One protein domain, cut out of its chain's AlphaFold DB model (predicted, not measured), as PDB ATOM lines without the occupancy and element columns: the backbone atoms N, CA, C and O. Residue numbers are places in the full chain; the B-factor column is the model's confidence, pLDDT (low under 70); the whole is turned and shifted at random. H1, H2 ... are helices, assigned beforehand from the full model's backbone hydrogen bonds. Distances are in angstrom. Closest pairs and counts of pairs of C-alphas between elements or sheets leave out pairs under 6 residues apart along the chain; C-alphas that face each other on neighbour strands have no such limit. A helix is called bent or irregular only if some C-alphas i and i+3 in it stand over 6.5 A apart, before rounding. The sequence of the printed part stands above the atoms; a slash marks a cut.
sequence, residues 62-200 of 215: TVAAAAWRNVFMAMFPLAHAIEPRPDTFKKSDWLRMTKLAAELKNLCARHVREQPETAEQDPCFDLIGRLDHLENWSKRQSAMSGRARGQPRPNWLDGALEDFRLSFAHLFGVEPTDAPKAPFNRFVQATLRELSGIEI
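Overview. This is residues 62 to 200 of the 215 residues of an uncharacterized protein of Acidiphilium cryptum (strain JF-5) (UniProt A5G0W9). Four helices, H1, H2, H4 and H5, stand side by side in an up-and-down bundle, each running against the one before it in the chain. H6 lies outside the bundle on the side of H1 and H5, loosely attached, and short H3 sits at the turn between H2 and H4. The printed part has 139 residues, with six named helices, H1 to H6 in chain order, and no named strand; the class is all helix. The whole is compact, with a radius of gyration of the C-alphas of 15.7 A and spans of 46 by 36 by 20 A.

Arrangement. Begin with H2, residues 91 to 114, the longest helix. It touches H4, residues 123 to 144, closest at the C-alphas of Thr 98 and Glu 135, 4.5 A, at a shallow tilt of 24 degrees, opposite ways. H1, residues 63 to 82, forms a helical hairpin with H2; their closest C-alphas, Leu 78 and Leu 100, are 5.5 A apart. H5, residues 156 to 171, forms a helical hairpin with H4, closest at the C-alphas of Pro 123 and Leu 171, 6.4 A. With residues 157 to 164 alone, H5 touches residues 75 to 82 of H1, closest at the C-alphas of Leu 161 and Ala 79, 6.6 A. H2 and H5 are apart; H1 and H4 are only just apart, at 8.3 A. H6, residues 184 to 196, only just touches H5, with 3 pairs of C-alphas within 8 A; the closest, Arg 165 and Phe 184, are 7.6 A apart. H3, residues 116 to 121, touches H2 only at the corner, and only just, with 3 such pairs; the closest C-alphas, Val 112 and Ala 119, are 5.3 A apart. In H2, H5 and H6 every O i to N i+4 pair is within hydrogen-bond range; in H1 13 of 16 are, in H4 16 of 18, and in H3 0 of 2, beside 2 of 3 O i to N i+3 pairs.

Along the chain. Find C-alpha 91 at (-2.022, -0.377, -106.631); from there H2 runs 35.0 A to C-alpha 114. H1 starts at C-alpha 63, (23.818, 15.377, -86.158), and measures 29.3 A. H4 measures 32.2 A, with a kink of 26 degrees near residue 130; H5 measures 22.6 A. H3, 10.0 A long, is irregular: C-alphas 117 and 120 are 8.2 A apart. H6 ends 18.0 A from its start, at C-alpha 196, (5.533, 11.424, -70.221).

Size, cuts and confidence. Look at Glu 117 and Ala 148 for the two C-alphas farthest apart, 48.6 A. The printed part has no cut. The links H4 to H5 and H5 to H6 are long; in the first, residues 151 to 152 pair antiparallel with residues 88 to 89. The mean pLDDT of the printed part is 74.4, and 44 residues are under 70, among them 62 to 70, 171 to 182 and 188 to 200.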
ATOM      1  N   THR A  62      22.974  17.493 -81.840       51.34
ATOM      2  CA  THR A  62      23.982  16.741 -82.580       51.34
ATOM      3  C   THR A  62      23.372  16.233 -83.881       51.34
ATOM      4  O   THR A  62      22.161  16.022 -83.995       51.34
ATOM      5  N   VAL A  63      24.221  15.984 -84.877       53.59
ATOM      6  CA  VAL A  63      23.818  15.377 -86.158       53.59
ATOM      7  C   VAL A  63      23.032  14.075 -85.930       53.59
ATOM      8  O   VAL A  63      21.995  13.863 -86.561       53.59
ATOM      9  N   ALA A  64      23.444  13.272 -84.944       56.69
ATOM     10  CA  ALA A  64      22.777  12.030 -84.556       56.69
ATOM     11  C   ALA A  64      21.321  12.251 -84.113       56.69
ATOM     12  O   ALA A  64      20.420  11.514 -84.512       56.69
ATOM     13  N   ALA A  65      21.057  13.308 -83.348       56.09
ATOM     14  CA  ALA A  65      19.725  13.623 -82.859       56.09
ATOM     15  C   ALA A  65      18.756  14.089 -83.956       56.09
ATOM     16  O   ALA A  65      17.584  13.697 -83.995       56.09
ATOM     17  N   ALA A  66      19.254  14.910 -84.881       59.41
ATOM     18  CA  ALA A  66      18.494  15.339 -86.047       59.41
ATOM     19  C   ALA A  66      18.191  14.155 -86.983       59.41
ATOM     20  O   ALA A  66      17.086  14.045 -87.524       59.41
ATOM     21  N   ALA A  67      19.147  13.238 -87.155       63.06
ATOM     22  CA  ALA A  67      18.947  12.009 -87.911       63.06
ATOM     23  C   ALA A  67      17.873  11.113 -87.268       63.06
ATOM     24  O   ALA A  67      16.962  10.667 -87.972       63.06
ATOM     25  N   TRP A  68      17.890  10.966 -85.941       64.62
ATOM     26  CA  TRP A  68      16.871  10.230 -85.187       64.62
ATOM     27  C   TRP A  68      15.465  10.795 -85.356       64.62
ATOM     28  O   TRP A  68      14.513  10.062 -85.641       64.62
ATOM     29  N   ARG A  69      15.327  12.121 -85.268       66.25
ATOM     30  CA  ARG A  69      14.054  12.805 -85.515       66.25
ATOM     31  C   ARG A  69      13.501  12.490 -86.905       66.25
ATOM     32  O   ARG A  69      12.300  12.282 -87.055       66.25
ATOM     33  N   ASN A  70      14.359  12.445 -87.919       69.19
ATOM     34  CA  ASN A  70      13.931  12.152 -89.286       69.19
ATOM     35  C   ASN A  70      13.444  10.706 -89.441       69.19
ATOM     36  O   ASN A  70      12.396  10.490 -90.051       69.19
ATOM     37  N   VAL A  71      14.159   9.735 -88.862       72.50
ATOM     38  CA  VAL A  71      13.744   8.321 -88.832       72.50
ATOM     39  C   VAL A  71      12.368   8.196 -88.177       72.50
ATOM     40  O   VAL A  71      11.439   7.659 -88.780       72.50
ATOM     41  N   PHE A  72      12.200   8.794 -86.997       70.50
ATOM     42  CA  PHE A  72      10.936   8.796 -86.269       70.50
ATOM     43  C   PHE A  72       9.776   9.355 -87.097       70.50
ATOM     44  O   PHE A  72       8.731   8.721 -87.255       70.50
ATOM     45  N   MET A  73       9.972  10.537 -87.677       69.75
ATOM     46  CA  MET A  73       8.947  11.213 -88.466       69.75
ATOM     47  C   MET A  73       8.539  10.415 -89.712       69.75
ATOM     48  O   MET A  73       7.385  10.503 -90.138       69.75
ATOM     49  N   ALA A  74       9.448   9.616 -90.275       72.88
ATOM     50  CA  ALA A  74       9.188   8.766 -91.431       72.88
ATOM     51  C   ALA A  74       8.493   7.431 -91.083       72.88
ATOM     52  O   ALA A  74       7.835   6.849 -91.951       72.88
ATOM     53  N   MET A  75       8.531   6.970 -89.826       76.38
ATOM     54  CA  MET A  75       7.803   5.762 -89.400       76.38
ATOM     55  C   MET A  75       6.278   5.936 -89.448       76.38
ATOM     56  O   MET A  75       5.571   5.037 -89.903       76.38
ATOM     57  N   PHE A  76       5.749   7.097 -89.048       71.75
ATOM     58  CA  PHE A  76       4.302   7.369 -89.030       71.75
ATOM     59  C   PHE A  76       3.598   7.205 -90.381       71.75
ATOM     60  O   PHE A  76       2.600   6.480 -90.448       71.75
ATOM     61  N   PRO A  77       4.044   7.863 -91.472       70.56
ATOM     62  CA  PRO A  77       3.370   7.728 -92.753       70.56
ATOM     63  C   PRO A  77       3.419   6.289 -93.275       70.56
ATOM     64  O   PRO A  77       2.470   5.873 -93.942       70.56
ATOM     65  N   LEU A  78       4.482   5.534 -92.971       79.06
ATOM     66  CA  LEU A  78       4.613   4.134 -93.364       79.06
ATOM     67  C   LEU A  78       3.675   3.226 -92.566       79.06
ATOM     68  O   LEU A  78       2.919   2.474 -93.175       79.06
ATOM     69  N   ALA A  79       3.630   3.360 -91.239       76.75
ATOM     70  CA  ALA A  79       2.673   2.636 -90.406       76.75
ATOM     71  C   ALA A  79       1.225   2.917 -90.844       76.75
ATOM     72  O   ALA A  79       0.426   1.998 -91.010       76.75
ATOM     73  N   HIS A  80       0.905   4.174 -91.164       73.69
ATOM     74  CA  HIS A  80      -0.407   4.534 -91.697       73.69
ATOM     75  C   HIS A  80      -0.684   3.944 -93.092       73.69
ATOM     76  O   HIS A  80      -1.829   3.642 -93.420       73.69
ATOM     77  N   ALA A  81       0.344   3.772 -93.928       75.44
ATOM     78  CA  ALA A  81       0.208   3.085 -95.210       75.44
ATOM     79  C   ALA A  81       0.008   1.566 -95.046       75.44
ATOM     80  O   ALA A  81      -0.642   0.955 -95.891       75.44
ATOM     81  N   ILE A  82       0.534   0.967 -93.973       78.12
ATOM     82  CA  ILE A  82       0.346  -0.449 -93.606       78.12
ATOM     83  C   ILE A  82      -1.031  -0.699 -92.965       78.12
ATOM     84  O   ILE A  82      -1.587  -1.791 -93.122       78.12
ATOM     85  N   GLU A  83      -1.596   0.305 -92.285       75.44
ATOM     86  CA  GLU A  83      -2.922   0.289 -91.647       75.44
ATOM     87  C   GLU A  83      -4.031   0.965 -92.488       75.44
ATOM     88  O   GLU A  83      -4.629   1.955 -92.041       75.44
ATOM     89  N   PRO A  84      -4.376   0.500 -93.706       64.81
ATOM     90  CA  PRO A  84      -5.481   1.108 -94.422       64.81
ATOM     91  C   PRO A  84      -6.828   0.718 -93.805       64.81
ATOM     92  O   PRO A  84      -7.016  -0.351 -93.227       64.81
ATOM     93  N   ARG A  85      -7.812   1.587 -94.033       60.44
ATOM     94  CA  ARG A  85      -9.240   1.246 -94.039       60.44
ATOM     95  C   ARG A  85      -9.684   1.449 -95.491       60.44
ATOM     96  O   ARG A  85      -9.712   2.614 -95.897       60.44
ATOM     97  N   PRO A  86      -9.914   0.412 -96.322       61.16
ATOM     98  CA  PRO A  86     -10.633  -0.851 -96.078       61.16
ATOM     99  C   PRO A  86      -9.767  -2.119 -96.289       61.16
ATOM    100  O   PRO A  86      -8.588  -2.005 -96.603       61.16
ATOM    101  N   ASP A  87     -10.364  -3.317 -96.180       70.88
ATOM    102  CA  ASP A  87      -9.753  -4.669 -96.293       70.88
ATOM    103  C   ASP A  87      -8.988  -4.967 -97.602       70.88
ATOM    104  O   ASP A  87      -8.497  -6.080 -97.818       70.88
ATOM    105  N   THR A  88      -8.886  -3.992 -98.504       79.69
ATOM    106  CA  THR A  88      -8.244  -4.122 -99.808       79.69
ATOM    107  C   THR A  88      -7.257  -2.990-100.073       79.69
ATOM    108  O   THR A  88      -7.606  -1.817 -99.951       79.69
ATOM    109  N   PHE A  89      -6.074  -3.347-100.558       83.56
ATOM    110  CA  PHE A  89      -5.040  -2.443-101.038       83.56
ATOM    111  C   PHE A  89      -5.140  -2.241-102.547       83.56
ATOM    112  O   PHE A  89      -5.065  -3.188-103.339       83.56
ATOM    113  N   LYS A  90      -5.248  -0.986-102.975       85.69
ATOM    114  CA  LYS A  90      -5.121  -0.617-104.385       85.69
ATOM    115  C   LYS A  90      -3.648  -0.552-104.777       85.69
ATOM    116  O   LYS A  90      -2.763  -0.389-103.941       85.69
ATOM    117  N   LYS A  91      -3.373  -0.588-106.084       86.62
ATOM    118  CA  LYS A  91      -2.022  -0.377-106.631       86.62
ATOM    119  C   LYS A  91      -1.349   0.892-106.088       86.62
ATOM    120  O   LYS A  91      -0.159   0.872-105.801       86.62
ATOM    121  N   SER A  92      -2.108   1.978-105.913       84.88
ATOM    122  CA  SER A  92      -1.614   3.231-105.327       84.88
ATOM    123  C   SER A  92      -1.129   3.076-103.887       84.88
ATOM    124  O   SER A  92      -0.154   3.719-103.509       84.88
ATOM    125  N   ASP A  93      -1.784   2.225-103.098       85.06
ATOM    126  CA  ASP A  93      -1.441   1.998-101.694       85.06
ATOM    127  C   ASP A  93      -0.143   1.193-101.600       85.06
ATOM    128  O   ASP A  93       0.759   1.558-100.848       85.06
ATOM    129  N   TRP A  94       0.007   0.181-102.462       87.50
ATOM    130  CA  TRP A  94       1.253  -0.572-102.603       87.50
ATOM    131  C   TRP A  94       2.426   0.316-103.016       87.50
ATOM    132  O   TRP A  94       3.462   0.293-102.362       87.50
ATOM    133  N   LEU A  95       2.255   1.151-104.046       88.25
ATOM    134  CA  LEU A  95       3.298   2.084-104.491       88.25
ATOM    135  C   LEU A  95       3.660   3.107-103.408       88.25
ATOM    136  O   LEU A  95       4.832   3.447-103.240       88.25
ATOM    137  N   ARG A  96       2.662   3.593-102.660       85.44
ATOM    138  CA  ARG A  96       2.883   4.490-101.524       85.44
ATOM    139  C   ARG A  96       3.708   3.801-100.438       85.44
ATOM    140  O   ARG A  96       4.659   4.403 -99.951       85.44
ATOM    141  N   MET A  97       3.377   2.558-100.093       87.38
ATOM    142  CA  MET A  97       4.127   1.762 -99.121       87.38
ATOM    143  C   MET A  97       5.569   1.523 -99.580       87.38
ATOM    144  O   MET A  97       6.483   1.764 -98.802       87.38
ATOM    145  N   THR A  98       5.785   1.153-100.849       90.06
ATOM    146  CA  THR A  98       7.131   0.988-101.425       90.06
ATOM    147  C   THR A  98       7.961   2.260-101.272       90.06
ATOM    148  O   THR A  98       9.089   2.207-100.794       90.06
ATOM    149  N   LYS A  99       7.393   3.419-101.632       86.75
ATOM    150  CA  LYS A  99       8.097   4.703-101.531       86.75
ATOM    151  C   LYS A  99       8.482   5.028-100.087       86.75
ATOM    152  O   LYS A  99       9.612   5.429 -99.840       86.75
ATOM    153  N   LEU A 100       7.548   4.861 -99.154       83.31
ATOM    154  CA  LEU A 100       7.762   5.186 -97.744       83.31
ATOM    155  C   LEU A 100       8.751   4.223 -97.071       83.31
ATOM    156  O   LEU A 100       9.575   4.665 -96.276       83.31
ATOM    157  N   ALA A 101       8.718   2.936 -97.429       88.12
ATOM    158  CA  ALA A 101       9.701   1.955 -96.972       88.12
ATOM    159  C   ALA A 101      11.112   2.306 -97.463       88.12
ATOM    160  O   ALA A 101      12.043   2.339 -96.663       88.12
ATOM    161  N   ALA A 102      11.258   2.655 -98.745       87.12
ATOM    162  CA  ALA A 102      12.538   3.082 -99.311       87.12
ATOM    163  C   ALA A 102      13.067   4.373 -98.657       87.12
ATOM    164  O   ALA A 102      14.258   4.489 -98.374       87.12
ATOM    165  N   GLU A 103      12.187   5.345 -98.401       84.44
ATOM    166  CA  GLU A 103      12.536   6.605 -97.739       84.44
ATOM    167  C   GLU A 103      13.061   6.365 -96.320       84.44
ATOM    168  O   GLU A 103      14.169   6.799 -95.999       84.44
ATOM    169  N   LEU A 104      12.323   5.608 -95.503       85.69
ATOM    170  CA  LEU A 104      12.757   5.269 -94.150       85.69
ATOM    171  C   LEU A 104      14.049   4.436 -94.163       85.69
ATOM    172  O   LEU A 104      14.945   4.701 -93.367       85.69
ATOM    173  N   LYS A 105      14.205   3.507 -95.117       89.12
ATOM    174  CA  LYS A 105      15.420   2.685 -95.256       89.12
ATOM    175  C   LYS A 105      16.652   3.550 -95.482       89.12
ATOM    176  O   LYS A 105      17.684   3.333 -94.856       89.12
ATOM    177  N   ASN A 106      16.536   4.552 -96.351       85.44
ATOM    178  CA  ASN A 106      17.624   5.484 -96.628       85.44
ATOM    179  C   ASN A 106      17.965   6.353 -95.414       85.44
ATOM    180  O   ASN A 106      19.139   6.645 -95.195       85.44
ATOM    181  N   LEU A 107      16.965   6.747 -94.619       83.81
ATOM    182  CA  LEU A 107      17.186   7.488 -93.376       83.81
ATOM    183  C   LEU A 107      17.922   6.633 -92.340       83.81
ATOM    184  O   LEU A 107      18.932   7.091 -91.812       83.81
ATOM    185  N   CYS A 108      17.484   5.390 -92.122       84.44
ATOM    186  CA  CYS A 108      18.157   4.435 -91.239       84.44
ATOM    187  C   CYS A 108      19.589   4.144 -91.706       84.44
ATOM    188  O   CYS A 108      20.526   4.221 -90.921       84.44
ATOM    189  N   ALA A 109      19.790   3.889 -93.002       86.38
ATOM    190  CA  ALA A 109      21.118   3.627 -93.554       86.38
ATOM    191  C   ALA A 109      22.056   4.835 -93.431       86.38
ATOM    192  O   ALA A 109      23.249   4.663 -93.195       86.38
ATOM    193  N   ARG A 110      21.541   6.059 -93.600       82.88
ATOM    194  CA  ARG A 110      22.327   7.275 -93.372       82.88
ATOM    195  C   ARG A 110      22.703   7.409 -91.898       82.88
ATOM    196  O   ARG A 110      23.864   7.665 -91.619       82.88
ATOM    197  N   HIS A 111      21.753   7.174 -90.997       79.38
ATOM    198  CA  HIS A 111      21.978   7.253 -89.557       79.38
ATOM    199  C   HIS A 111      23.078   6.292 -89.084       79.38
ATOM    200  O   HIS A 111      24.044   6.720 -88.461       79.38
ATOM    201  N   VAL A 112      22.992   5.024 -89.489       83.50
ATOM    202  CA  VAL A 112      23.986   3.995 -89.151       83.50
ATOM    203  C   VAL A 112      25.373   4.337 -89.710       83.50
ATOM    204  O   VAL A 112      26.386   4.129 -89.050       83.50
ATOM    205  N   ARG A 113      25.453   4.888 -90.930       82.62
ATOM    206  CA  ARG A 113      26.739   5.294 -91.534       82.62
ATOM    207  C   ARG A 113      27.397   6.465 -90.817       82.62
ATOM    208  O   ARG A 113      28.611   6.603 -90.904       82.62
ATOM    209  N   GLU A 114      26.605   7.323 -90.185       78.75
ATOM    210  CA  GLU A 114      27.106   8.451 -89.401       78.75
ATOM    211  C   GLU A 114      27.666   7.997 -88.040       78.75
ATOM    212  O   GLU A 114      28.400   8.765 -87.426       78.75
ATOM    213  N   GLN A 115      27.368   6.764 -87.597       74.75
ATOM    214  CA  GLN A 115      27.812   6.173 -86.321       74.75
ATOM    215  C   GLN A 115      28.269   4.704 -86.492       74.75
ATOM    216  O   GLN A 115      27.688   3.783 -85.908       74.75
ATOM    217  N   PRO A 116      29.300   4.437 -87.314       74.19
ATOM    218  CA  PRO A 116      29.695   3.075 -87.673       74.19
ATOM    219  C   PRO A 116      30.160   2.234 -86.474       74.19
ATOM    220  O   PRO A 116      29.977   1.019 -86.478       74.19
ATOM    221  N   GLU A 117      30.725   2.856 -85.438       75.81
ATOM    222  CA  GLU A 117      31.211   2.188 -84.225       75.81
ATOM    223  C   GLU A 117      30.114   1.543 -83.363       75.81
ATOM    224  O   GLU A 117      30.414   0.646 -82.577       75.81
ATOM    225  N   THR A 118      28.857   1.968 -83.513       76.31
ATOM    226  CA  THR A 118      27.703   1.420 -82.773       76.31
ATOM    227  C   THR A 118      26.646   0.809 -83.691       76.31
ATOM    228  O   THR A 118      25.580   0.415 -83.228       76.31
ATOM    229  N   ALA A 119      26.960   0.655 -84.983       73.62
ATOM    230  CA  ALA A 119      26.024   0.223 -86.017       73.62
ATOM    231  C   ALA A 119      25.260  -1.067 -85.674       73.62
ATOM    232  O   ALA A 119      24.053  -1.121 -85.857       73.62
ATOM    233  N   GLU A 120      25.931  -2.098 -85.154       75.06
ATOM    234  CA  GLU A 120      25.294  -3.390 -84.834       75.06
ATOM    235  C   GLU A 120      24.356  -3.331 -83.618       75.06
ATOM    236  O   GLU A 120      23.531  -4.218 -83.427       75.06
ATOM    237  N   GLN A 121      24.491  -2.298 -82.789       73.25
ATOM    238  CA  GLN A 121      23.659  -2.051 -81.609       73.25
ATOM    239  C   GLN A 121      22.575  -1.004 -81.903       73.25
ATOM    240  O   GLN A 121      21.736  -0.724 -81.048       73.25
ATOM    241  N   ASP A 122      22.600  -0.415 -83.102       75.25
ATOM    242  CA  ASP A 122      21.679   0.623 -83.528       75.25
ATOM    243  C   ASP A 122      20.348  -0.002 -83.989       75.25
ATOM    244  O   ASP A 122      20.324  -0.786 -84.944       75.25
ATOM    245  N   PRO A 123      19.206   0.389 -83.398       73.44
ATOM    246  CA  PRO A 123      17.880  -0.060 -83.827       73.44
ATOM    247  C   PRO A 123      17.590   0.155 -85.325       73.44
ATOM    248  O   PRO A 123      16.793  -0.572 -85.929       73.44
ATOM    249  N   CYS A 124      18.210   1.166 -85.947       79.31
ATOM    250  CA  CYS A 124      18.098   1.430 -87.378       79.31
ATOM    251  C   CYS A 124      18.724   0.324 -88.229       79.31
ATOM    252  O   CYS A 124      18.259   0.111 -89.350       79.31
ATOM    253  N   PHE A 125      19.753  -0.365 -87.737       83.38
ATOM    254  CA  PHE A 125      20.445  -1.412 -88.482       83.38
ATOM    255  C   PHE A 125      19.523  -2.602 -88.761       83.38
ATOM    256  O   PHE A 125      19.325  -2.976 -89.919       83.38
ATOM    257  N   ASP A 126      18.846  -3.106 -87.728       81.00
ATOM    258  CA  ASP A 126      17.863  -4.188 -87.862       81.00
ATOM    259  C   ASP A 126      16.659  -3.777 -88.718       81.00
ATOM    260  O   ASP A 126      16.112  -4.569 -89.500       81.00
ATOM    261  N   LEU A 127      16.243  -2.514 -88.601       82.69
ATOM    262  CA  LEU A 127      15.100  -1.990 -89.335       82.69
ATOM    263  C   LEU A 127      15.363  -1.938 -90.851       82.69
ATOM    264  O   LEU A 127      14.435  -2.172 -91.628       82.69
ATOM    265  N   ILE A 128      16.608  -1.723 -91.300       87.44
ATOM    266  CA  ILE A 128      16.967  -1.702 -92.733       87.44
ATOM    267  C   ILE A 128      16.557  -3.002 -93.432       87.44
ATOM    268  O   ILE A 128      15.936  -2.945 -94.495       87.44
ATOM    269  N   GLY A 129      16.857  -4.165 -92.843       85.88
ATOM    270  CA  GLY A 129      16.515  -5.462 -93.438       85.88
ATOM    271  C   GLY A 129      15.002  -5.668 -93.563       85.88
ATOM    272  O   GLY A 129      14.502  -6.110 -94.602       85.88
ATOM    273  N   ARG A 130      14.251  -5.269 -92.532       85.88
ATOM    274  CA  ARG A 130      12.780  -5.344 -92.509       85.88
ATOM    275  C   ARG A 130      12.154  -4.421 -93.559       85.88
ATOM    276  O   ARG A 130      11.223  -4.812 -94.265       85.88
ATOM    277  N   LEU A 131      12.698  -3.213 -93.704       89.44
ATOM    278  CA  LEU A 131      12.264  -2.234 -94.702       89.44
ATOM    279  C   LEU A 131      12.560  -2.683 -96.126       89.44
ATOM    280  O   LEU A 131      11.719  -2.495 -97.003       89.44
ATOM    281  N   ASP A 132      13.717  -3.301 -96.358       89.75
ATOM    282  CA  ASP A 132      14.071  -3.840 -97.667       89.75
ATOM    283  C   ASP A 132      13.115  -4.966 -98.085       89.75
ATOM    284  O   ASP A 132      12.624  -4.994 -99.218       89.75
ATOM    285  N   HIS A 133      12.758  -5.846 -97.144       88.19
ATOM    286  CA  HIS A 133      11.746  -6.869 -97.381       88.19
ATOM    287  C   HIS A 133      10.388  -6.247 -97.741       88.19
ATOM    288  O   HIS A 133       9.793  -6.604 -98.762       88.19
ATOM    289  N   LEU A 134       9.917  -5.275 -96.951       89.44
ATOM    290  CA  LEU A 134       8.643  -4.587 -97.173       89.44
ATOM    291  C   LEU A 134       8.604  -3.838 -98.515       89.44
ATOM    292  O   LEU A 134       7.611  -3.912 -99.246       89.44
ATOM    293  N   GLU A 135       9.681  -3.135 -98.868       92.31
ATOM    294  CA  GLU A 135       9.829  -2.429-100.142       92.31
ATOM    295  C   GLU A 135       9.729  -3.408-101.317       92.31
ATOM    296  O   GLU A 135       8.887  -3.245-102.206       92.31
ATOM    297  N   ASN A 136      10.545  -4.462-101.303       90.12
ATOM    298  CA  ASN A 136      10.591  -5.444-102.379       90.12
ATOM    299  C   ASN A 136       9.252  -6.165-102.548       90.12
ATOM    300  O   ASN A 136       8.798  -6.402-103.673       90.12
ATOM    301  N   TRP A 137       8.589  -6.492-101.441       87.69
ATOM    302  CA  TRP A 137       7.320  -7.205-101.481       87.69
ATOM    303  C   TRP A 137       6.169  -6.312-101.948       87.69
ATOM    304  O   TRP A 137       5.425  -6.692-102.855       87.69
ATOM    305  N   SER A 138       6.054  -5.096-101.405       87.19
ATOM    306  CA  SER A 138       5.050  -4.116-101.848       87.19
ATOM    307  C   SER A 138       5.211  -3.773-103.334       87.19
ATOM    308  O   SER A 138       4.220  -3.701-104.066       87.19
ATOM    309  N   LYS A 139       6.455  -3.689-103.829       89.06
ATOM    310  CA  LYS A 139       6.756  -3.515-105.254       89.06
ATOM    311  C   LYS A 139       6.222  -4.676-106.094       89.06
ATOM    312  O   LYS A 139       5.540  -4.430-107.091       89.06
ATOM    313  N   ARG A 140       6.448  -5.931-105.677       87.88
ATOM    314  CA  ARG A 140       5.893  -7.124-106.350       87.88
ATOM    315  C   ARG A 140       4.364  -7.109-106.365       87.88
ATOM    316  O   ARG A 140       3.769  -7.349-107.414       87.88
ATOM    317  N   GLN A 141       3.713  -6.760-105.254       86.25
ATOM    318  CA  GLN A 141       2.249  -6.650-105.218       86.25
ATOM    319  C   GLN A 141       1.719  -5.552-106.124       86.25
ATOM    320  O   GLN A 141       0.738  -5.765-106.831       86.25
ATOM    321  N   SER A 142       2.384  -4.397-106.170       85.69
ATOM    322  CA  SER A 142       1.986  -3.306-107.063       85.69
ATOM    323  C   SER A 142       1.995  -3.730-108.539       85.69
ATOM    324  O   SER A 142       1.121  -3.310-109.301       85.69
ATOM    325  N   ALA A 143       2.934  -4.600-108.934       84.06
ATOM    326  CA  ALA A 143       3.012  -5.161-110.282       84.06
ATOM    327  C   ALA A 143       1.877  -6.161-110.561       84.06
ATOM    328  O   ALA A 143       1.334  -6.180-111.661       84.06
ATOM    329  N   MET A 144       1.473  -6.943-109.553       80.38
ATOM    330  CA  MET A 144       0.372  -7.912-109.652       80.38
ATOM    331  C   MET A 144      -1.021  -7.280-109.475       80.38
ATOM    332  O   MET A 144      -2.037  -7.869-109.854       80.38
ATOM    333  N   SER A 145      -1.098  -6.076-108.908       72.75
ATOM    334  CA  SER A 145      -2.339  -5.345-108.649       72.75
ATOM    335  C   SER A 145      -2.838  -4.650-109.923       72.75
ATOM    336  O   SER A 145      -2.807  -3.430-110.064       72.75
ATOM    337  N   GLY A 146      -3.288  -5.452-110.893       64.62
ATOM    338  CA  GLY A 146      -3.970  -4.988-112.109       64.62
ATOM    339  C   GLY A 146      -5.482  -4.783-111.936       64.62
ATOM    340  O   GLY A 146      -6.165  -4.374-112.870       64.62
ATOM    341  N   ARG A 147      -6.039  -5.088-110.755       64.50
ATOM    342  CA  ARG A 147      -7.489  -5.083-110.508       64.50
ATOM    343  C   ARG A 147      -7.961  -3.714-110.014       64.50
ATOM    344  O   ARG A 147      -7.505  -3.238-108.979       64.50
ATOM    345  N   ALA A 148      -8.962  -3.137-110.684       61.81
ATOM    346  CA  ALA A 148      -9.566  -1.846-110.320       61.81
ATOM    347  C   ALA A 148     -10.118  -1.790-108.876       61.81
ATOM    348  O   ALA A 148     -10.192  -0.718-108.279       61.81
ATOM    349  N   ARG A 149     -10.480  -2.948-108.301       67.62
ATOM    350  CA  ARG A 149     -11.018  -3.084-106.936       67.62
ATOM    351  C   ARG A 149      -9.955  -3.283-105.843       67.62
ATOM    352  O   ARG A 149     -10.318  -3.335-104.678       67.62
ATOM    353  N   GLY A 150      -8.667  -3.350-106.190       75.69
ATOM    354  CA  GLY A 150      -7.596  -3.661-105.238       75.69
ATOM    355  C   GLY A 150      -7.486  -5.154-104.907       75.69
ATOM    356  O   GLY A 150      -8.229  -5.986-105.431       75.69
ATOM    357  N   GLN A 151      -6.505  -5.496-104.077       81.19
ATOM    358  CA  GLN A 151      -6.221  -6.848-103.596       81.19
ATOM    359  C   GLN A 151      -6.485  -6.934-102.090       81.19
ATOM    360  O   GLN A 151      -6.264  -5.935-101.410       81.19
ATOM    361  N   PRO A 152      -6.916  -8.086-101.550       83.19
ATOM    362  CA  PRO A 152      -7.082  -8.262-100.110       83.19
ATOM    363  C   PRO A 152      -5.803  -7.929 -99.338       83.19
ATOM    364  O   PRO A 152      -4.702  -8.198 -99.822       83.19
ATOM    365  N   ARG A 153      -5.954  -7.371 -98.134       82.75
ATOM    366  CA  ARG A 153      -4.856  -7.152 -97.189       82.75
ATOM    367  C   ARG A 153      -4.214  -8.495 -96.817       82.75
ATOM    368  O   ARG A 153      -4.901  -9.356 -96.277       82.75
ATOM    369  N   PRO A 154      -2.915  -8.696 -97.079       82.25
ATOM    370  CA  PRO A 154      -2.219  -9.894 -96.630       82.25
ATOM    371  C   PRO A 154      -2.007  -9.906 -95.110       82.25
ATOM    372  O   PRO A 154      -1.614  -8.892 -94.539       82.25
ATOM    373  N   ASN A 155      -2.156 -11.073 -94.477       81.56
ATOM    374  CA  ASN A 155      -1.989 -11.236 -93.023       81.56
ATOM    375  C   ASN A 155      -0.564 -10.926 -92.529       81.56
ATOM    376  O   ASN A 155      -0.375 -10.515 -91.391       81.56
ATOM    377  N   TRP A 156       0.459 -11.092 -93.374       81.12
ATOM    378  CA  TRP A 156       1.843 -10.797 -92.988       81.12
ATOM    379  C   TRP A 156       2.089  -9.295 -92.751       81.12
ATOM    380  O   TRP A 156       3.041  -8.947 -92.057       81.12
ATOM    381  N   LEU A 157       1.229  -8.400 -93.264       81.94
ATOM    382  CA  LEU A 157       1.319  -6.966 -92.960       81.94
ATOM    383  C   LEU A 157       1.065  -6.671 -91.481       81.94
ATOM    384  O   LEU A 157       1.560  -5.666 -90.983       81.94
ATOM    385  N   ASP A 158       0.318  -7.527 -90.777       79.75
ATOM    386  CA  ASP A 158       0.161  -7.399 -89.327       79.75
ATOM    387  C   ASP A 158       1.471  -7.706 -88.598       79.75
ATOM    388  O   ASP A 158       1.808  -7.007 -87.650       79.75
ATOM    389  N   GLY A 159       2.241  -8.683 -89.090       80.25
ATOM    390  CA  GLY A 159       3.593  -8.961 -88.602       80.25
ATOM    391  C   GLY A 159       4.552  -7.800 -88.871       80.25
ATOM    392  O   GLY A 159       5.236  -7.353 -87.961       80.25
ATOM    393  N   ALA A 160       4.521  -7.229 -90.081       78.94
ATOM    394  CA  ALA A 160       5.322  -6.046 -90.402       78.94
ATOM    395  C   ALA A 160       4.954  -4.845 -89.515       78.94
ATOM    396  O   ALA A 160       5.818  -4.101 -89.075       78.94
ATOM    397  N   LEU A 161       3.671  -4.646 -89.221       78.94
ATOM    398  CA  LEU A 161       3.231  -3.584 -88.324       78.94
ATOM    399  C   LEU A 161       3.698  -3.816 -86.880       78.94
ATOM    400  O   LEU A 161       4.067  -2.862 -86.201       78.94
ATOM    401  N   GLU A 162       3.700  -5.068 -86.430       78.69
ATOM    402  CA  GLU A 162       4.226  -5.448 -85.121       78.69
ATOM    403  C   GLU A 162       5.729  -5.201 -85.019       78.69
ATOM    404  O   GLU A 162       6.196  -4.588 -84.064       78.69
ATOM    405  N   ASP A 163       6.474  -5.558 -86.060       77.31
ATOM    406  CA  ASP A 163       7.895  -5.252 -86.166       77.31
ATOM    407  C   ASP A 163       8.171  -3.748 -86.044       77.31
ATOM    408  O   ASP A 163       9.128  -3.349 -85.387       77.31
ATOM    409  N   PHE A 164       7.312  -2.905 -86.623       76.75
ATOM    410  CA  PHE A 164       7.407  -1.451 -86.476       76.75
ATOM    411  C   PHE A 164       7.087  -0.967 -85.064       76.75
ATOM    412  O   PHE A 164       7.699   0.000 -84.616       76.75
ATOM    413  N   ARG A 165       6.140  -1.603 -84.363       77.38
ATOM    414  CA  ARG A 165       5.860  -1.301 -82.952       77.38
ATOM    415  C   ARG A 165       7.048  -1.662 -82.070       77.38
ATOM    416  O   ARG A 165       7.418  -0.858 -81.225       77.38
ATOM    417  N   LEU A 166       7.676  -2.814 -82.305       76.62
ATOM    418  CA  LEU A 166       8.879  -3.235 -81.586       76.62
ATOM    419  C   LEU A 166      10.047  -2.286 -81.845       76.62
ATOM    420  O   LEU A 166      10.675  -1.828 -80.895       76.62
ATOM    421  N   SER A 167      10.295  -1.922 -83.108       73.81
ATOM    422  CA  SER A 167      11.306  -0.916 -83.434       73.81
ATOM    423  C   SER A 167      10.982   0.419 -82.774       73.81
ATOM    424  O   SER A 167      11.866   1.022 -82.191       73.81
ATOM    425  N   PHE A 168       9.722   0.860 -82.779       72.75
ATOM    426  CA  PHE A 168       9.316   2.070 -82.069       72.75
ATOM    427  C   PHE A 168       9.610   1.970 -80.566       72.75
ATOM    428  O   PHE A 168      10.274   2.840 -80.024       72.75
ATOM    429  N   ALA A 169       9.177   0.907 -79.889       70.81
ATOM    430  CA  ALA A 169       9.423   0.726 -78.458       70.81
ATOM    431  C   ALA A 169      10.927   0.740 -78.134       70.81
ATOM    432  O   ALA A 169      11.364   1.470 -77.246       70.81
ATOM    433  N   HIS A 170      11.725   0.020 -78.929       70.94
ATOM    434  CA  HIS A 170      13.174  -0.054 -78.773       70.94
ATOM    435  C   HIS A 170      13.856   1.306 -78.990       70.94
ATOM    436  O   HIS A 170      14.712   1.697 -78.201       70.94
ATOM    437  N   LEU A 171      13.410   2.076 -79.989       65.62
ATOM    438  CA  LEU A 171      13.871   3.446 -80.238       65.62
ATOM    439  C   LEU A 171      13.614   4.400 -79.072       65.62
ATOM    440  O   LEU A 171      14.354   5.364 -78.894       65.62
ATOM    441  N   PHE A 172      12.567   4.143 -78.293       60.19
ATOM    442  CA  PHE A 172      12.161   4.991 -77.179       60.19
ATOM    443  C   PHE A 172      12.540   4.430 -75.810       60.19
ATOM    444  O   PHE A 172      12.147   5.004 -74.796       60.19
ATOM    445  N   GLY A 173      13.305   3.333 -75.772       60.72
ATOM    446  CA  GLY A 173      13.699   2.682 -74.523       60.72
ATOM    447  C   GLY A 173      12.500   2.272 -73.667       60.72
ATOM    448  O   GLY A 173      12.611   2.227 -72.445       60.72
ATOM    449  N   VAL A 174      11.350   2.026 -74.300       60.19
ATOM    450  CA  VAL A 174      10.142   1.563 -73.619       60.19
ATOM    451  C   VAL A 174      10.121   0.057 -73.721       60.19
ATOM    452  O   VAL A 174      10.339  -0.498 -74.804       60.19
ATOM    453  N   GLU A 175       9.848  -0.616 -72.607       60.78
ATOM    454  CA  GLU A 175       9.516  -2.026 -72.701       60.78
ATOM    455  C   GLU A 175       8.261  -2.163 -73.574       60.78
ATOM    456  O   GLU A 175       7.307  -1.402 -73.412       60.78
ATOM    457  N   PRO A 176       8.236  -3.088 -74.542       58.09
ATOM    458  CA  PRO A 176       7.049  -3.356 -75.338       58.09
ATOM    459  C   PRO A 176       6.014  -4.098 -74.475       58.09
ATOM    460  O   PRO A 176       5.662  -5.239 -74.756       58.09
ATOM    461  N   THR A 177       5.567  -3.507 -73.373       52.69
ATOM    462  CA  THR A 177       4.626  -4.118 -72.438       52.69
ATOM    463  C   THR A 177       3.212  -3.627 -72.732       52.69
ATOM    464  O   THR A 177       2.947  -2.445 -72.932       52.69
ATOM    465  N   ASP A 178       2.304  -4.598 -72.862       51.97
ATOM    466  CA  ASP A 178       0.838  -4.498 -72.927       51.97
ATOM    467  C   ASP A 178       0.193  -3.503 -73.904       51.97
ATOM    468  O   ASP A 178      -1.027  -3.297 -73.871       51.97
ATOM    469  N   ALA A 179       0.952  -2.920 -74.832       52.66
ATOM    470  CA  ALA A 179       0.377  -2.013 -75.805       52.66
ATOM    471  C   ALA A 179      -0.630  -2.786 -76.689       52.66
ATOM    472  O   ALA A 179      -0.271  -3.770 -77.346       52.66
ATOM    473  N   PRO A 180      -1.918  -2.396 -76.700       51.19
ATOM    474  CA  PRO A 180      -2.967  -3.200 -77.310       51.19
ATOM    475  C   PRO A 180      -2.703  -3.395 -78.806       51.19
ATOM    476  O   PRO A 180      -2.128  -2.514 -79.451       51.19
ATOM    477  N   LYS A 181      -3.220  -4.497 -79.384       63.28
ATOM    478  CA  LYS A 181      -3.400  -4.681 -80.843       63.28
ATOM    479  C   LYS A 181      -4.384  -3.639 -81.389       63.28
ATOM    480  O   LYS A 181      -5.501  -3.934 -81.808       63.28
ATOM    481  N   ALA A 182      -3.986  -2.384 -81.304       64.69
ATOM    482  CA  ALA A 182      -4.722  -1.195 -81.650       64.69
ATOM    483  C   ALA A 182      -4.032  -0.532 -82.851       64.69
ATOM    484  O   ALA A 182      -2.857  -0.801 -83.124       64.69
ATOM    485  N   PRO A 183      -4.745   0.351 -83.571       71.75
ATOM    486  CA  PRO A 183      -4.127   1.183 -84.594       71.75
ATOM    487  C   PRO A 183      -2.852   1.860 -84.075       71.75
ATOM    488  O   PRO A 183      -2.814   2.281 -82.919       71.75
ATOM    489  N   PHE A 184      -1.840   2.013 -84.920       71.19
ATOM    490  CA  PHE A 184      -0.491   2.468 -84.592       71.19
ATOM    491  C   PHE A 184      -0.516   3.812 -83.865       71.19
ATOM    492  O   PHE A 184       0.196   4.010 -82.891       71.19
ATOM    493  N   ASN A 185      -1.434   4.704 -84.241       66.12
ATOM    494  CA  ASN A 185      -1.645   5.966 -83.530       66.12
ATOM    495  C   ASN A 185      -2.033   5.781 -82.052       66.12
ATOM    496  O   ASN A 185      -1.598   6.566 -81.216       66.12
ATOM    497  N   ARG A 186      -2.855   4.774 -81.725       67.94
ATOM    498  CA  ARG A 186      -3.229   4.453 -80.336       67.94
ATOM    499  C   ARG A 186      -2.087   3.780 -79.588       67.94
ATOM    500  O   ARG A 186      -1.919   4.060 -78.411       67.94
ATOM    501  N   PHE A 187      -1.320   2.930 -80.273       71.69
ATOM    502  CA  PHE A 187      -0.083   2.368 -79.735       71.69
ATOM    503  C   PHE A 187       0.871   3.498 -79.320       71.69
ATOM    504  O   PHE A 187       1.196   3.611 -78.146       71.69
ATOM    505  N   VAL A 188       1.177   4.427 -80.233       68.19
ATOM    506  CA  VAL A 188       2.029   5.589 -79.943       68.19
ATOM    507  C   VAL A 188       1.467   6.422 -78.790       68.19
ATOM    508  O   VAL A 188       2.209   6.785 -77.891       68.19
ATOM    509  N   GLN A 189       0.162   6.710 -78.763       65.75
ATOM    510  CA  GLN A 189      -0.450   7.439 -77.642       65.75
ATOM    511  C   GLN A 189      -0.247   6.742 -76.293       65.75
ATOM    512  O   GLN A 189       0.040   7.420 -75.312       65.75
ATOM    513  N   ALA A 190      -0.411   5.417 -76.243       66.75
ATOM    514  CA  ALA A 190      -0.210   4.642 -75.025       66.75
ATOM    515  C   ALA A 190       1.254   4.715 -74.568       66.75
ATOM    516  O   ALA A 190       1.505   5.092 -73.428       66.75
ATOM    517  N   THR A 191       2.198   4.489 -75.487       65.69
ATOM    518  CA  THR A 191       3.641   4.573 -75.219       65.69
ATOM    519  C   THR A 191       4.061   5.963 -74.735       65.69
ATOM    520  O   THR A 191       4.818   6.100 -73.780       65.69
ATOM    521  N   LEU A 192       3.540   7.024 -75.354       61.75
ATOM    522  CA  LEU A 192       3.840   8.395 -74.941       61.75
ATOM    523  C   LEU A 192       3.221   8.755 -73.593       61.75
ATOM    524  O   LEU A 192       3.853   9.462 -72.812       61.75
ATOM    525  N   ARG A 193       2.003   8.280 -73.309       63.84
ATOM    526  CA  ARG A 193       1.360   8.476 -72.004       63.84
ATOM    527  C   ARG A 193       2.173   7.814 -70.898       63.84
ATOM    528  O   ARG A 193       2.337   8.413 -69.843       63.84
ATOM    529  N   GLU A 194       2.677   6.610 -71.142       64.62
ATOM    530  CA  GLU A 194       3.522   5.884 -70.194       64.62
ATOM    531  C   GLU A 194       4.845   6.616 -69.928       64.62
ATOM    532  O   GLU A 194       5.226   6.803 -68.776       64.62
ATOM    533  N   LEU A 195       5.495   7.122 -70.979       57.34
ATOM    534  CA  LEU A 195       6.769   7.839 -70.870       57.34
ATOM    535  C   LEU A 195       6.676   9.229 -70.221       57.34
ATOM    536  O   LEU A 195       7.562   9.628 -69.464       57.34
ATOM    537  N   SER A 196       5.646   9.998 -70.576       53.69
ATOM    538  CA  SER A 196       5.533  11.424 -70.221       53.69
ATOM    539  C   SER A 196       4.534  11.700 -69.096       53.69
ATOM    540  O   SER A 196       4.552  12.780 -68.510       53.69
ATOM    541  N   GLY A 197       3.638  10.755 -68.794       52.72
ATOM    542  CA  GLY A 197       2.500  10.971 -67.898       52.72
ATOM    543  C   GLY A 197       1.407  11.879 -68.480       52.72
ATOM    544  O   GLY A 197       0.410  12.140 -67.806       52.72
ATOM    545  N   ILE A 198       1.559  12.361 -69.718       48.66
ATOM    546  CA  ILE A 198       0.627  13.296 -70.355       48.66
ATOM    547  C   ILE A 198      -0.489  12.533 -71.064       48.66
ATOM    548  O   ILE A 198      -0.257  11.638 -71.880       48.66
ATOM    549  N   GLU A 199      -1.735  12.929 -70.798       51.41
ATOM    550  CA  GLU A 199      -2.881  12.438 -71.556       51.41
ATOM    551  C   GLU A 199      -2.971  13.111 -72.924       51.41
ATOM    552  O   GLU A 199      -3.283  14.294 -73.070       51.41
ATOM    553  N   ILE A 200      -2.728  12.314 -73.960       53.06
ATOM    554  CA  ILE A 200      -2.818  12.747 -75.345       53.06
ATOM    555  C   ILE A 200      -4.233  12.477 -75.866       53.06
ATOM    556  O   ILE A 200      -4.677  11.332 -75.962       53.06
TER     557      ILE A 200